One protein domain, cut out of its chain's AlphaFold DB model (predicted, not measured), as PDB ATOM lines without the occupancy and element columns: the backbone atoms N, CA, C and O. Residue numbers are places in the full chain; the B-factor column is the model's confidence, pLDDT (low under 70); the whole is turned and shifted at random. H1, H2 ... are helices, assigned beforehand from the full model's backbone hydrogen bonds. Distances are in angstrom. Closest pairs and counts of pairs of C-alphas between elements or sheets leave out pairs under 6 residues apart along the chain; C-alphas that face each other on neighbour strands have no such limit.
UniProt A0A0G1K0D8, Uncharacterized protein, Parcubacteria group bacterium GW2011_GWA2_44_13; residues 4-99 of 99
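AT A GLANCE: This is residues 4 to 99 of the 99 residues of an uncharacterized protein of Parcubacteria group bacterium GW2011_GWA2_44_13 (UniProt A0A0G1K0D8). What shape? H1, its residues 4 to 11 sticking out, crosses H2; H3 packs across H1, H5 packs on H3. What builds it? 96 residues are printed, with five named helices: all helix. It is compact, radius of gyration of the C-alphas 13.7 A, spanning 36 by 34 by 19 A.

HOW THE PARTS SIT: What touches? H1, residues 4 to 28, touches H2, residues 43 to 58, at a steep tilt, 43 degrees, closest C-alphas Thr 20 and Gly 52, 4.1 A. Its residues 16 to 21 alone touch H3, residues 63 to 72. H3 touches H5, residues 93 to 98; H4, residues 78 to 88, touches no helix. Backbones? In H2 11 of 12 O i to N i+4 pairs are within hydrogen-bond range; in H5 0 of 2, and 2 of 3 O i to N i+3.

IN THESE COORDINATES: Where does H1 begin? C-alpha 4 is at (240.243, 156.954, 148.010). And H5's end? C-alpha 98 is at (222.056, 134.525, 142.156).

THE WHOLE: Which link is long? H1 to H2 is long. Low confidence? Residues 40 to 41 are under 70.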
ATOM      1  N   ALA A   4     240.950 156.593 149.241       70.75
ATOM      2  CA  ALA A   4     240.243 156.954 148.010       70.75
ATOM      3  C   ALA A   4     240.556 155.991 146.847       70.75
ATOM      4  O   ALA A   4     239.647 155.558 146.147       70.75
ATOM      5  N   TYR A   5     241.824 155.593 146.700       75.19
ATOM      6  CA  TYR A   5     242.244 154.644 145.665       75.19
ATOM      7  C   TYR A   5     241.699 153.232 145.921       75.19
ATOM      8  O   TYR A   5     241.317 152.519 144.997       75.19
ATOM      9  N   GLU A   6     241.622 152.822 147.189       81.69
ATOM     10  CA  GLU A   6     241.034 151.532 147.566       81.69
ATOM     11  C   GLU A   6     239.527 151.488 147.281       81.69
ATOM     12  O   GLU A   6     239.030 150.481 146.776       81.69
ATOM     13  N   ALA A   7     238.806 152.581 147.546       80.06
ATOM     14  CA  ALA A   7     237.381 152.690 147.246       80.06
ATOM     15  C   ALA A   7     237.099 152.631 145.735       80.06
ATOM     16  O   ALA A   7     236.219 151.886 145.306       80.06
ATOM     17  N   GLU A   8     237.874 153.358 144.932       76.69
ATOM     18  CA  GLU A   8     237.760 153.351 143.470       76.69
ATOM     19  C   GLU A   8     238.062 151.968 142.884       76.69
ATOM     20  O   GLU A   8     237.281 151.436 142.093       76.69
ATOM     21  N   ARG A   9     239.139 151.322 143.347       83.38
ATOM     22  CA  ARG A   9     239.469 149.949 142.949       83.38
ATOM     23  C   ARG A   9     238.329 148.981 143.263       83.38
ATOM     24  O   ARG A   9     237.966 148.171 142.415       83.38
ATOM     25  N   ASN A  10     237.764 149.050 144.468       84.19
ATOM     26  CA  ASN A  10     236.665 148.170 144.866       84.19
ATOM     27  C   ASN A  10     235.400 148.417 144.032       84.19
ATOM     28  O   ASN A  10     234.689 147.467 143.709       84.19
ATOM     29  N   PHE A  11     235.134 149.671 143.658       82.62
ATOM     30  CA  PHE A  11     234.022 150.022 142.779       82.62
ATOM     31  C   PHE A  11     234.178 149.394 141.388       82.62
ATOM     32  O   PHE A  11     233.248 148.744 140.912       82.62
ATOM     33  N   ILE A  12     235.365 149.507 140.780       83.12
ATOM     34  CA  ILE A  12     235.667 148.912 139.466       83.12
ATOM     35  C   ILE A  12     235.508 147.387 139.515       83.12
ATOM     36  O   ILE A  12     234.762 146.820 138.719       83.12
ATOM     37  N   VAL A  13     236.125 146.727 140.501       86.56
ATOM     38  CA  VAL A  13     236.049 145.262 140.669       86.56
ATOM     39  C   VAL A  13     234.602 144.790 140.861       86.56
ATOM     40  O   VAL A  13     234.196 143.764 140.318       86.56
ATOM     41  N   SER A  14     233.794 145.544 141.613       86.81
ATOM     42  CA  SER A  14     232.369 145.243 141.791       86.81
ATOM     43  C   SER A  14     231.594 145.312 140.467       86.81
ATOM     44  O   SER A  14     230.785 144.425 140.180       86.81
ATOM     45  N   GLY A  15     231.878 146.319 139.632       87.38
ATOM     46  CA  GLY A  15     231.304 146.449 138.289       87.38
ATOM     47  C   GLY A  15     231.672 145.280 137.373       87.38
ATOM     48  O   GLY A  15     230.794 144.681 136.748       87.38
ATOM     49  N   GLU A  16     232.944 144.881 137.361       89.94
ATOM     50  CA  GLU A  16     233.418 143.726 136.590       89.94
ATOM     51  C   GLU A  16     232.724 142.428 137.023       89.94
ATOM     52  O   GLU A  16     232.213 141.678 136.185       89.94
ATOM     53  N   HIS A  17     232.627 142.171 138.333       93.12
ATOM     54  CA  HIS A  17     231.915 141.003 138.855       93.12
ATOM     55  C   HIS A  17     230.438 141.006 138.455       93.12
ATOM     56  O   HIS A  17     229.909 139.970 138.047       93.12
ATOM     57  N   TYR A  18     229.776 142.161 138.540       93.25
ATOM     58  CA  TYR A  18     228.381 142.306 138.138       93.25
ATOM     59  C   TYR A  18     228.180 141.956 136.658       93.25
ATOM     60  O   TYR A  18     227.328 141.125 136.331       93.25
ATOM     61  N   ASN A  19     228.989 142.536 135.769       94.50
ATOM     62  CA  ASN A  19     228.892 142.294 134.329       94.50
ATOM     63  C   ASN A  19     229.224 140.844 133.963       94.50
ATOM     64  O   ASN A  19     228.516 140.244 133.154       94.50
ATOM     65  N   THR A  20     230.206 140.243 134.636       96.38
ATOM     66  CA  THR A  20     230.538 138.819 134.479       96.38
ATOM     67  C   THR A  20     229.352 137.920 134.836       96.38
ATOM     68  O   THR A  20     229.001 137.017 134.077       96.38
ATOM     69  N   ILE A  21     228.665 138.177 135.956       96.19
ATOM     70  CA  ILE A  21     227.470 137.403 136.340       96.19
ATOM     71  C   ILE A  21     226.360 137.563 135.290       96.19
ATOM     72  O   ILE A  21     225.708 136.583 134.930       96.19
ATOM     73  N   LYS A  22     226.165 138.775 134.755       96.31
ATOM     74  CA  LYS A  22     225.164 139.034 133.709       96.31
ATOM     75  C   LYS A  22     225.455 138.296 132.407       96.31
ATOM     76  O   LYS A  22     224.528 137.720 131.841       96.31
ATOM     77  N   GLY A  23     226.709 138.265 131.963       96.69
ATOM     78  CA  GLY A  23     227.116 137.494 130.788       96.69
ATOM     79  C   GLY A  23     226.882 135.997 130.963       96.69
ATOM     80  O   GLY A  23     226.296 135.345 130.098       96.69
ATOM     81  N   PHE A  24     227.240 135.467 132.135       97.31
ATOM     82  CA  PHE A  24     227.001 134.067 132.488       97.31
ATOM     83  C   PHE A  24     225.504 133.720 132.481       97.31
ATOM     84  O   PHE A  24     225.091 132.708 131.913       97.31
ATOM     85  N   ALA A  25     224.668 134.593 133.052       96.25
ATOM     86  CA  ALA A  25     223.215 134.440 133.066       96.25
ATOM     87  C   ALA A  25     222.587 134.510 131.661       96.25
ATOM     88  O   ALA A  25     221.629 133.790 131.375       96.25
ATOM     89  N   ALA A  26     223.110 135.362 130.777       96.50
ATOM     90  CA  ALA A  26     222.651 135.471 129.394       96.50
ATOM     91  C   ALA A  26     222.962 134.189 128.602       96.50
ATOM     92  O   ALA A  26     222.072 133.607 127.977       96.50
ATOM     93  N   ALA A  27     224.191 133.675 128.717       96.50
ATOM     94  CA  ALA A  27     224.587 132.406 128.108       96.50
ATOM     95  C   ALA A  27     223.729 131.227 128.602       96.50
ATOM     96  O   ALA A  27     223.242 130.429 127.800       96.50
ATOM     97  N   ARG A  28     223.446 131.166 129.912       94.88
ATOM     98  CA  ARG A  28     222.526 130.186 130.520       94.88
ATOM     99  C   ARG A  28     221.134 130.190 129.884       94.88
ATOM    100  O   ARG A  28     220.518 129.126 129.768       94.88
ATOM    101  N   LYS A  29     220.627 131.368 129.511       94.94
ATOM    102  CA  LYS A  29     219.319 131.562 128.861       94.94
ATOM    103  C   LYS A  29     219.339 131.273 127.357       94.94
ATOM    104  O   LYS A  29     218.283 131.287 126.734       94.94
ATOM    105  N   GLY A  30     220.507 130.979 126.787       95.12
ATOM    106  CA  GLY A  30     220.680 130.755 125.353       95.12
ATOM    107  C   GLY A  30     220.761 132.048 124.541       95.12
ATOM    108  O   GLY A  30     220.535 132.016 123.333       95.12
ATOM    109  N   GLU A  31     221.062 133.183 125.177       96.12
ATOM    110  CA  GLU A  31     221.266 134.434 124.453       96.12
ATOM    111  C   GLU A  31     222.588 134.395 123.662       96.12
ATOM    112  O   GLU A  31     223.612 133.927 124.178       96.12
ATOM    113  N   PRO A  32     222.604 134.879 122.407       95.31
ATOM    114  CA  PRO A  32     223.822 134.913 121.606       95.31
ATOM    115  C   PRO A  32     224.815 135.923 122.184       95.31
ATOM    116  O   PRO A  32     224.412 136.989 122.623       95.31
ATOM    117  N   LYS A  33     226.127 135.668 122.086       94.31
ATOM    118  CA  LYS A  33     227.164 136.606 122.573       94.31
ATOM    119  C   LYS A  33     227.023 138.030 122.005       94.31
ATOM    120  O   LYS A  33     227.348 139.010 122.658       94.31
ATOM    121  N   ALA A  34     226.478 138.153 120.793       92.62
ATOM    122  CA  ALA A  34     226.197 139.439 120.157       92.62
ATOM    123  C   ALA A  34     225.098 140.272 120.854       92.62
ATOM    124  O   ALA A  34     224.950 141.443 120.516       92.62
ATOM    125  N   SER A  35     224.337 139.707 121.805       92.56
ATOM    126  CA  SER A  35     223.362 140.444 122.622       92.56
ATOM    127  C   SER A  35     223.998 141.250 123.757       92.56
ATOM    128  O   SER A  35     223.264 141.884 124.516       92.56
ATOM    129  N   ASN A  36     225.333 141.240 123.880       91.62
ATOM    130  CA  ASN A  36     226.053 142.035 124.866       91.62
ATOM    131  C   ASN A  36     225.558 143.499 124.837       91.62
ATOM    132  O   ASN A  36     225.675 144.159 123.800       91.62
ATOM    133  N   PRO A  37     224.997 144.019 125.947       88.38
ATOM    134  CA  PRO A  37     224.420 145.363 125.983       88.38
ATOM    135  C   PRO A  37     225.489 146.464 125.954       88.38
ATOM    136  O   PRO A  37     225.170 147.631 125.719       88.38
ATOM    137  N   HIS A  38     226.753 146.112 126.200       86.62
ATOM    138  CA  HIS A  38     227.862 147.051 126.244       86.62
ATOM    139  C   HIS A  38     228.448 147.250 124.849       86.62
ATOM    140  O   HIS A  38     229.022 146.345 124.238       86.62
ATOM    141  N   GLY A  39     228.304 148.470 124.335       74.81
ATOM    142  CA  GLY A  39     228.870 148.865 123.048       74.81
ATOM    143  C   GLY A  39     230.403 148.901 123.048       74.81
ATOM    144  O   GLY A  39     231.060 148.808 124.083       74.81
ATOM    145  N   GLN A  40     230.997 149.113 121.869       66.06
ATOM    146  CA  GLN A  40     232.459 149.122 121.683       66.06
ATOM    147  C   GLN A  40     233.215 150.124 122.576       66.06
ATOM    148  O   GLN A  40     234.387 149.902 122.868       66.06
ATOM    149  N   PHE A  41     232.564 151.204 123.014       64.81
ATOM    150  CA  PHE A  41     233.186 152.267 123.808       64.81
ATOM    151  C   PHE A  41     233.249 151.968 125.316       64.81
ATOM    152  O   PHE A  41     233.986 152.645 126.027       64.81
ATOM    153  N   ILE A  42     232.534 150.945 125.804       79.25
ATOM    154  CA  ILE A  42     232.553 150.523 127.216       79.25
ATOM    155  C   ILE A  42     233.350 149.218 127.323       79.25
ATOM    156  O   ILE A  42     232.819 148.145 127.601       79.25
ATOM    157  N   LYS A  43     234.648 149.309 127.012       82.12
ATOM    158  CA  LYS A  43     235.521 148.144 126.806       82.12
ATOM    159  C   LYS A  43     235.536 147.182 128.002       82.12
ATOM    160  O   LYS A  43     235.342 145.991 127.801       82.12
ATOM    161  N   TYR A  44     235.731 147.696 129.217       84.44
ATOM    162  CA  TYR A  44     235.872 146.865 130.420       84.44
ATOM    163  C   TYR A  44     234.593 146.091 130.757       84.44
ATOM    164  O   TYR A  44     234.638 144.878 130.942       84.44
ATOM    165  N   ASP A  45     233.438 146.759 130.754       89.06
ATOM    166  CA  ASP A  45     232.158 146.103 131.046       89.06
ATOM    167  C   ASP A  45     231.774 145.089 129.968       89.06
ATOM    168  O   ASP A  45     231.240 144.018 130.268       89.06
ATOM    169  N   ARG A  46     232.096 145.405 128.708       91.12
ATOM    170  CA  ARG A  46     231.907 144.499 127.579       91.12
ATOM    171  C   ARG A  46     232.751 143.238 127.726       91.12
ATOM    172  O   ARG A  46     232.207 142.149 127.579       91.12
ATOM    173  N   GLU A  47     234.041 143.382 128.020       93.38
ATOM    174  CA  GLU A  47     234.966 142.258 128.211       93.38
ATOM    175  C   GLU A  47     234.569 141.401 129.416       93.38
ATOM    176  O   GLU A  47     234.570 140.178 129.315       93.38
ATOM    177  N   ALA A  48     234.153 142.021 130.525       94.75
ATOM    178  CA  ALA A  48     233.649 141.305 131.692       94.75
ATOM    179  C   ALA A  48     232.375 140.504 131.370       94.75
ATOM    180  O   ALA A  48     232.260 139.335 131.739       94.75
ATOM    181  N   TRP A  49     231.428 141.095 130.635       96.25
ATOM    182  CA  TRP A  49     230.231 140.384 130.179       96.25
ATOM    183  C   TRP A  49     230.579 139.235 129.224       96.25
ATOM    184  O   TRP A  49     230.115 138.114 129.422       96.25
ATOM    185  N   ASP A  50     231.434 139.482 128.227       95.94
ATOM    186  CA  ASP A  50     231.870 138.465 127.263       95.94
ATOM    187  C   ASP A  50     232.572 137.301 127.976       95.94
ATOM    188  O   ASP A  50     232.289 136.142 127.677       95.94
ATOM    189  N   HIS A  51     233.416 137.602 128.966       96.44
ATOM    190  CA  HIS A  51     234.070 136.609 129.811       96.44
ATOM    191  C   HIS A  51     233.055 135.752 130.576       96.44
ATOM    192  O   HIS A  51     233.151 134.527 130.572       96.44
ATOM    193  N   GLY A  52     232.042 136.374 131.185       96.81
ATOM    194  CA  GLY A  52     230.956 135.653 131.846       96.81
ATOM    195  C   GLY A  52     230.199 134.717 130.904       96.81
ATOM    196  O   GLY A  52     229.900 133.576 131.264       96.81
ATOM    197  N   TRP A  53     229.919 135.185 129.686       97.62
ATOM    198  CA  TRP A  53     229.271 134.385 128.647       97.62
ATOM    199  C   TRP A  53     230.128 133.169 128.254       97.62
ATOM    200  O   TRP A  53     229.609 132.054 128.131       97.62
ATOM    201  N   ASP A  54     231.441 133.361 128.112       97.50
ATOM    202  CA  ASP A  54     232.396 132.294 127.797       97.50
ATOM    203  C   ASP A  54     232.503 131.277 128.947       97.50
ATOM    204  O   ASP A  54     232.447 130.070 128.705       97.50
ATOM    205  N   CYS A  55     232.532 131.734 130.205       97.00
ATOM    206  CA  CYS A  55     232.558 130.867 131.387       97.00
ATOM    207  C   CYS A  55     231.425 129.829 131.392       97.00
ATOM    208  O   CYS A  55     231.658 128.671 131.744       97.00
ATOM    209  N   TRP A  56     230.210 130.196 130.969       96.62
ATOM    210  CA  TRP A  56     229.101 129.243 130.851       96.62
ATOM    211  C   TRP A  56     229.422 128.100 129.877       96.62
ATOM    212  O   TRP A  56     229.235 126.924 130.197       96.62
ATOM    213  N   HIS A  57     229.943 128.443 128.700       95.75
ATOM    214  CA  HIS A  57     230.252 127.492 127.632       95.75
ATOM    215  C   HIS A  57     231.468 126.622 127.963       95.75
ATOM    216  O   HIS A  57     231.482 125.429 127.654       95.75
ATOM    217  N   GLU A  58     232.448 127.190 128.662       95.69
ATOM    218  CA  GLU A  58     233.619 126.481 129.182       95.69
ATOM    219  C   GLU A  58     233.326 125.692 130.468       95.69
ATOM    220  O   GLU A  58     234.165 124.918 130.936       95.69
ATOM    221  N   ARG A  59     232.114 125.834 131.022       95.12
ATOM    222  CA  ARG A  59     231.663 125.207 132.274       95.12
ATOM    223  C   ARG A  59     232.536 125.581 133.472       95.12
ATOM    224  O   ARG A  59     232.854 124.750 134.326       95.12
ATOM    225  N   ILE A  60     232.923 126.848 133.515       94.38
ATOM    226  CA  ILE A  60     233.694 127.467 134.586       94.38
ATOM    227  C   ILE A  60     232.753 128.362 135.382       94.38
ATOM    228  O   ILE A  60     231.987 129.134 134.813       94.38
ATOM    229  N   LEU A  61     232.802 128.258 136.707       93.38
ATOM    230  CA  LEU A  61     232.063 129.165 137.571       93.38
ATOM    231  C   LEU A  61     232.865 130.474 137.704       93.38
ATOM    232  O   LEU A  61     234.015 130.422 138.139       93.38
ATOM    233  N   PRO A  62     232.323 131.640 137.310       94.19
ATOM    234  CA  PRO A  62     233.067 132.889 137.404       94.19
ATOM    235  C   PRO A  62     233.237 133.323 138.863       94.19
ATOM    236  O   PRO A  62     232.312 133.218 139.672       94.19
ATOM    237  N   TYR A  63     234.398 133.892 139.188       90.56
ATOM    238  CA  TYR A  63     234.755 134.272 140.560       90.56
ATOM    239  C   TYR A  63     233.762 135.252 141.209       90.56
ATOM    240  O   TYR A  63     233.413 135.108 142.379       90.56
ATOM    241  N   GLY A  64     233.228 136.210 140.444       90.56
ATOM    242  CA  GLY A  64     232.203 137.130 140.947       90.56
ATOM    243  C   GLY A  64     230.937 136.411 141.439       90.56
ATOM    244  O   GLY A  64     230.345 136.809 142.444       90.56
ATOM    245  N   LEU A  65     230.550 135.313 140.779       91.88
ATOM    246  CA  LEU A  65     229.418 134.486 141.193       91.88
ATOM    247  C   LEU A  65     229.760 133.650 142.432       91.88
ATOM    248  O   LEU A  65     228.940 133.556 143.344       91.88
ATOM    249  N   GLU A  66     230.976 133.103 142.505       91.75
ATOM    250  CA  GLU A  66     231.474 132.403 143.697       91.75
ATOM    251  C   GLU A  66     231.416 133.290 144.945       91.75
ATOM    252  O   GLU A  66     230.902 132.869 145.985       91.75
ATOM    253  N   LEU A  67     231.881 134.538 144.831       89.19
ATOM    254  CA  LEU A  67     231.805 135.527 145.906       89.19
ATOM    255  C   LEU A  67     230.359 135.798 146.324       89.19
ATOM    256  O   LEU A  67     230.032 135.681 147.505       89.19
ATOM    257  N   LYS A  68     229.477 136.079 145.357       89.56
ATOM    258  CA  LYS A  68     228.059 136.359 145.623       89.56
ATOM    259  C   LYS A  68     227.369 135.196 146.344       89.56
ATOM    260  O   LYS A  68     226.613 135.420 147.289       89.56
ATOM    261  N   ILE A  69     227.646 133.957 145.936       89.19
ATOM    262  CA  ILE A  69     227.105 132.754 146.583       89.19
ATOM    263  C   ILE A  69     227.648 132.614 148.009       89.19
ATOM    264  O   ILE A  69     226.879 132.346 148.929       89.19
ATOM    265  N   LYS A  70     228.955 132.811 148.217       87.06
ATOM    266  CA  LYS A  70     229.588 132.686 149.539       87.06
ATOM    267  C   LYS A  70     229.070 133.721 150.536       87.06
ATOM    268  O   LYS A  70     228.845 133.379 151.699       87.06
ATOM    269  N   ASP A  71     228.871 134.955 150.084       85.38
ATOM    270  CA  ASP A  71     228.371 136.049 150.916       85.38
ATOM    271  C   ASP A  71     226.923 135.807 151.358       85.38
ATOM    272  O   ASP A  71     226.578 136.050 152.518       85.38
ATOM    273  N   LEU A  72     226.092 135.264 150.462       81.38
ATOM    274  CA  LEU A  72     224.672 135.014 150.718       81.38
ATOM    275  C   LEU A  72     224.403 133.651 151.376       81.38
ATOM    276  O   LEU A  72     223.408 133.501 152.084       81.38
ATOM    277  N   ASN A  73     225.282 132.664 151.191       80.75
ATOM    278  CA  ASN A  73     225.146 131.329 151.766       80.75
ATOM    279  C   ASN A  73     226.499 130.739 152.195       80.75
ATOM    280  O   ASN A  73     227.113 129.914 151.518       80.75
ATOM    281  N   LYS A  74     226.921 131.097 153.412       76.06
ATOM    282  CA  LYS A  74     228.200 130.677 154.017       76.06
ATOM    283  C   LYS A  74     228.370 129.163 154.206       76.06
ATOM    284  O   LYS A  74     229.455 128.728 154.580       76.06
ATOM    285  N   ARG A  75     227.312 128.366 154.025       80.88
ATOM    286  CA  ARG A  75     227.329 126.905 154.220       80.88
ATOM    287  C   ARG A  75     227.534 126.126 152.921       80.88
ATOM    288  O   ARG A  75     227.678 124.909 152.974       80.88
ATOM    289  N   ILE A  76     227.536 126.800 151.774       84.69
ATOM    290  CA  ILE A  76     227.726 126.157 150.477       84.69
ATOM    291  C   ILE A  76     229.190 125.746 150.271       84.69
ATOM    292  O   ILE A  76     230.119 126.511 150.533       84.69
ATOM    293  N   ASN A  77     229.387 124.542 149.731       88.88
ATOM    294  CA  ASN A  77     230.686 124.082 149.257       88.88
ATOM    295  C   ASN A  77     230.876 124.464 147.777       88.88
ATOM    296  O   ASN A  77     230.451 123.741 146.874       88.88
ATOM    297  N   LEU A  78     231.523 125.607 147.537       88.56
ATOM    298  CA  LEU A  78     231.787 126.118 146.185       88.56
ATOM    299  C   LEU A  78     232.608 125.152 145.329       88.56
ATOM    300  O   LEU A  78     232.324 125.005 144.147       88.56
ATOM    301  N   GLN A  79     233.582 124.455 145.919       89.44
ATOM    302  CA  GLN A  79     234.416 123.518 145.171       89.44
ATOM    303  C   GLN A  79     233.575 122.380 144.584       89.44
ATOM    304  O   GLN A  79     233.715 122.044 143.408       89.44
ATOM    305  N   GLN A  80     232.648 121.836 145.376       90.50
ATOM    306  CA  GLN A  80     231.720 120.813 144.897       90.50
ATOM    307  C   GLN A  80     230.824 121.336 143.769       90.50
ATOM    308  O   GLN A  80     230.627 120.627 142.785       90.50
ATOM    309  N   ILE A  81     230.321 122.570 143.871       90.12
ATOM    310  CA  ILE A  81     229.494 123.187 142.820       90.12
ATOM    311  C   ILE A  81     230.300 123.367 141.533       90.12
ATOM    312  O   ILE A  81     229.838 122.957 140.470       90.12
ATOM    313  N   SER A  82     231.506 123.931 141.613       91.00
ATOM    314  CA  SER A  82     232.361 124.154 140.443       91.00
ATOM    315  C   SER A  82     232.727 122.830 139.762       91.00
ATOM    316  O   SER A  82     232.653 122.718 138.537       91.00
ATOM    317  N   GLU A  83     233.030 121.780 140.531       92.56
ATOM    318  CA  GLU A  83     233.277 120.438 139.989       92.56
ATOM    319  C   GLU A  83     232.030 119.817 139.343       92.56
ATOM    320  O   GLU A  83     232.120 119.213 138.269       92.56
ATOM    321  N   GLN A  84     230.860 119.956 139.974       91.50
ATOM    322  CA  GLN A  84     229.594 119.464 139.431       91.50
ATOM    323  C   GLN A  84     229.210 120.193 138.145       91.50
ATOM    324  O   GLN A  84     228.821 119.538 137.173       91.50
ATOM    325  N   PHE A  85     229.353 121.518 138.106       93.44
ATOM    326  CA  PHE A  85     229.066 122.324 136.926       93.44
ATOM    327  C   PHE A  85     229.995 121.947 135.771       93.44
ATOM    328  O   PHE A  85     229.523 121.636 134.678       93.44
ATOM    329  N   LYS A  86     231.300 121.823 136.036       93.56
ATOM    330  CA  LYS A  86     232.287 121.391 135.038       93.56
ATOM    331  C   LYS A  86     231.957 120.023 134.430       93.56
ATOM    332  O   LYS A  86     232.060 119.835 133.216       93.56
ATOM    333  N   LYS A  87     231.531 119.064 135.261       93.00
ATOM    334  CA  LYS A  87     231.186 117.699 134.823       93.00
ATOM    335  C   LYS A  87     229.857 117.635 134.071       93.00
ATOM    336  O   LYS A  87     229.778 116.997 133.026       93.00
ATOM    337  N   SER A  88     228.815 118.261 134.610       91.19
ATOM    338  CA  SER A  88     227.439 118.088 134.131       91.19
ATOM    339  C   SER A  88     226.984 119.150 133.130       91.19
ATOM    340  O   SER A  88     226.013 118.923 132.412       91.19
ATOM    341  N   GLY A  89     227.642 120.313 133.099       88.88
ATOM    342  CA  GLY A  89     227.171 121.509 132.394       88.88
ATOM    343  C   GLY A  89     225.865 122.080 132.954       88.88
ATOM    344  O   GLY A  89     225.277 122.970 132.348       88.88
ATOM    345  N   LYS A  90     225.373 121.555 134.083       88.44
ATOM    346  CA  LYS A  90     224.131 121.990 134.718       88.44
ATOM    347  C   LYS A  90     224.462 122.843 135.923       88.44
ATOM    348  O   LYS A  90     225.160 122.399 136.833       88.44
ATOM    349  N   PHE A  91     223.948 124.062 135.915       89.19
ATOM    350  CA  PHE A  91     224.023 124.930 137.073       89.19
ATOM    351  C   PHE A  91     222.932 124.538 138.081       89.19
ATOM    352  O   PHE A  91     221.813 124.234 137.654       89.19
ATOM    353  N   PRO A  92     223.231 124.466 139.390       86.44
ATOM    354  CA  PRO A  92     222.238 124.064 140.380       86.44
ATOM    355  C   PRO A  92     221.052 125.036 140.437       86.44
ATOM    356  O   PRO A  92     221.237 126.240 140.607       86.44
ATOM    357  N   ASN A  93     219.825 124.507 140.362       86.88
ATOM    358  CA  ASN A  93     218.595 125.312 140.350       86.88
ATOM    359  C   ASN A  93     218.456 126.220 141.584       86.88
ATOM    360  O   ASN A  93     217.971 127.341 141.486       86.88
ATOM    361  N   GLU A  94     218.905 125.753 142.749       85.19
ATOM    362  CA  GLU A  94     218.922 126.524 144.000       85.19
ATOM    363  C   GLU A  94     219.805 127.782 143.949       85.19
ATOM    364  O   GLU A  94     219.630 128.696 144.759       85.19
ATOM    365  N   LEU A  95     220.736 127.843 142.994       86.56
ATOM    366  CA  LEU A  95     221.656 128.961 142.802       86.56
ATOM    367  C   LEU A  95     221.219 129.905 141.680       86.56
ATOM    368  O   LEU A  95     221.798 130.980 141.548       86.56
ATOM    369  N   GLU A  96     220.190 129.551 140.902       87.19
ATOM    370  CA  GLU A  96     219.666 130.385 139.804       87.19
ATOM    371  C   GLU A  96     219.206 131.764 140.308       87.19
ATOM    372  O   GLU A  96     219.318 132.751 139.593       87.19
ATOM    373  N   GLN A  97     218.785 131.873 141.573       88.50
ATOM    374  CA  GLN A  97     218.449 133.154 142.217       88.50
ATOM    375  C   GLN A  97     219.622 134.152 142.297       88.50
ATOM    376  O   GLN A  97     219.414 135.332 142.578       88.50
ATOM    377  N   TYR A  98     220.860 133.689 142.104       86.62
ATOM    378  CA  TYR A  98     222.056 134.525 142.156       86.62
ATOM    379  C   TYR A  98     222.485 135.063 140.781       86.62
ATOM    380  O   TYR A  98     223.380 135.916 140.743       86.62
ATOM    381  N   LEU A  99     221.841 134.629 139.692       86.94
ATOM    382  CA  LEU A  99     222.049 135.099 138.313       86.94
ATOM    383  C   LEU A  99     221.166 136.323 137.989       86.94
ATOM    384  O   LEU A  99     221.687 137.323 137.429       86.94
TER     385      LEU A  99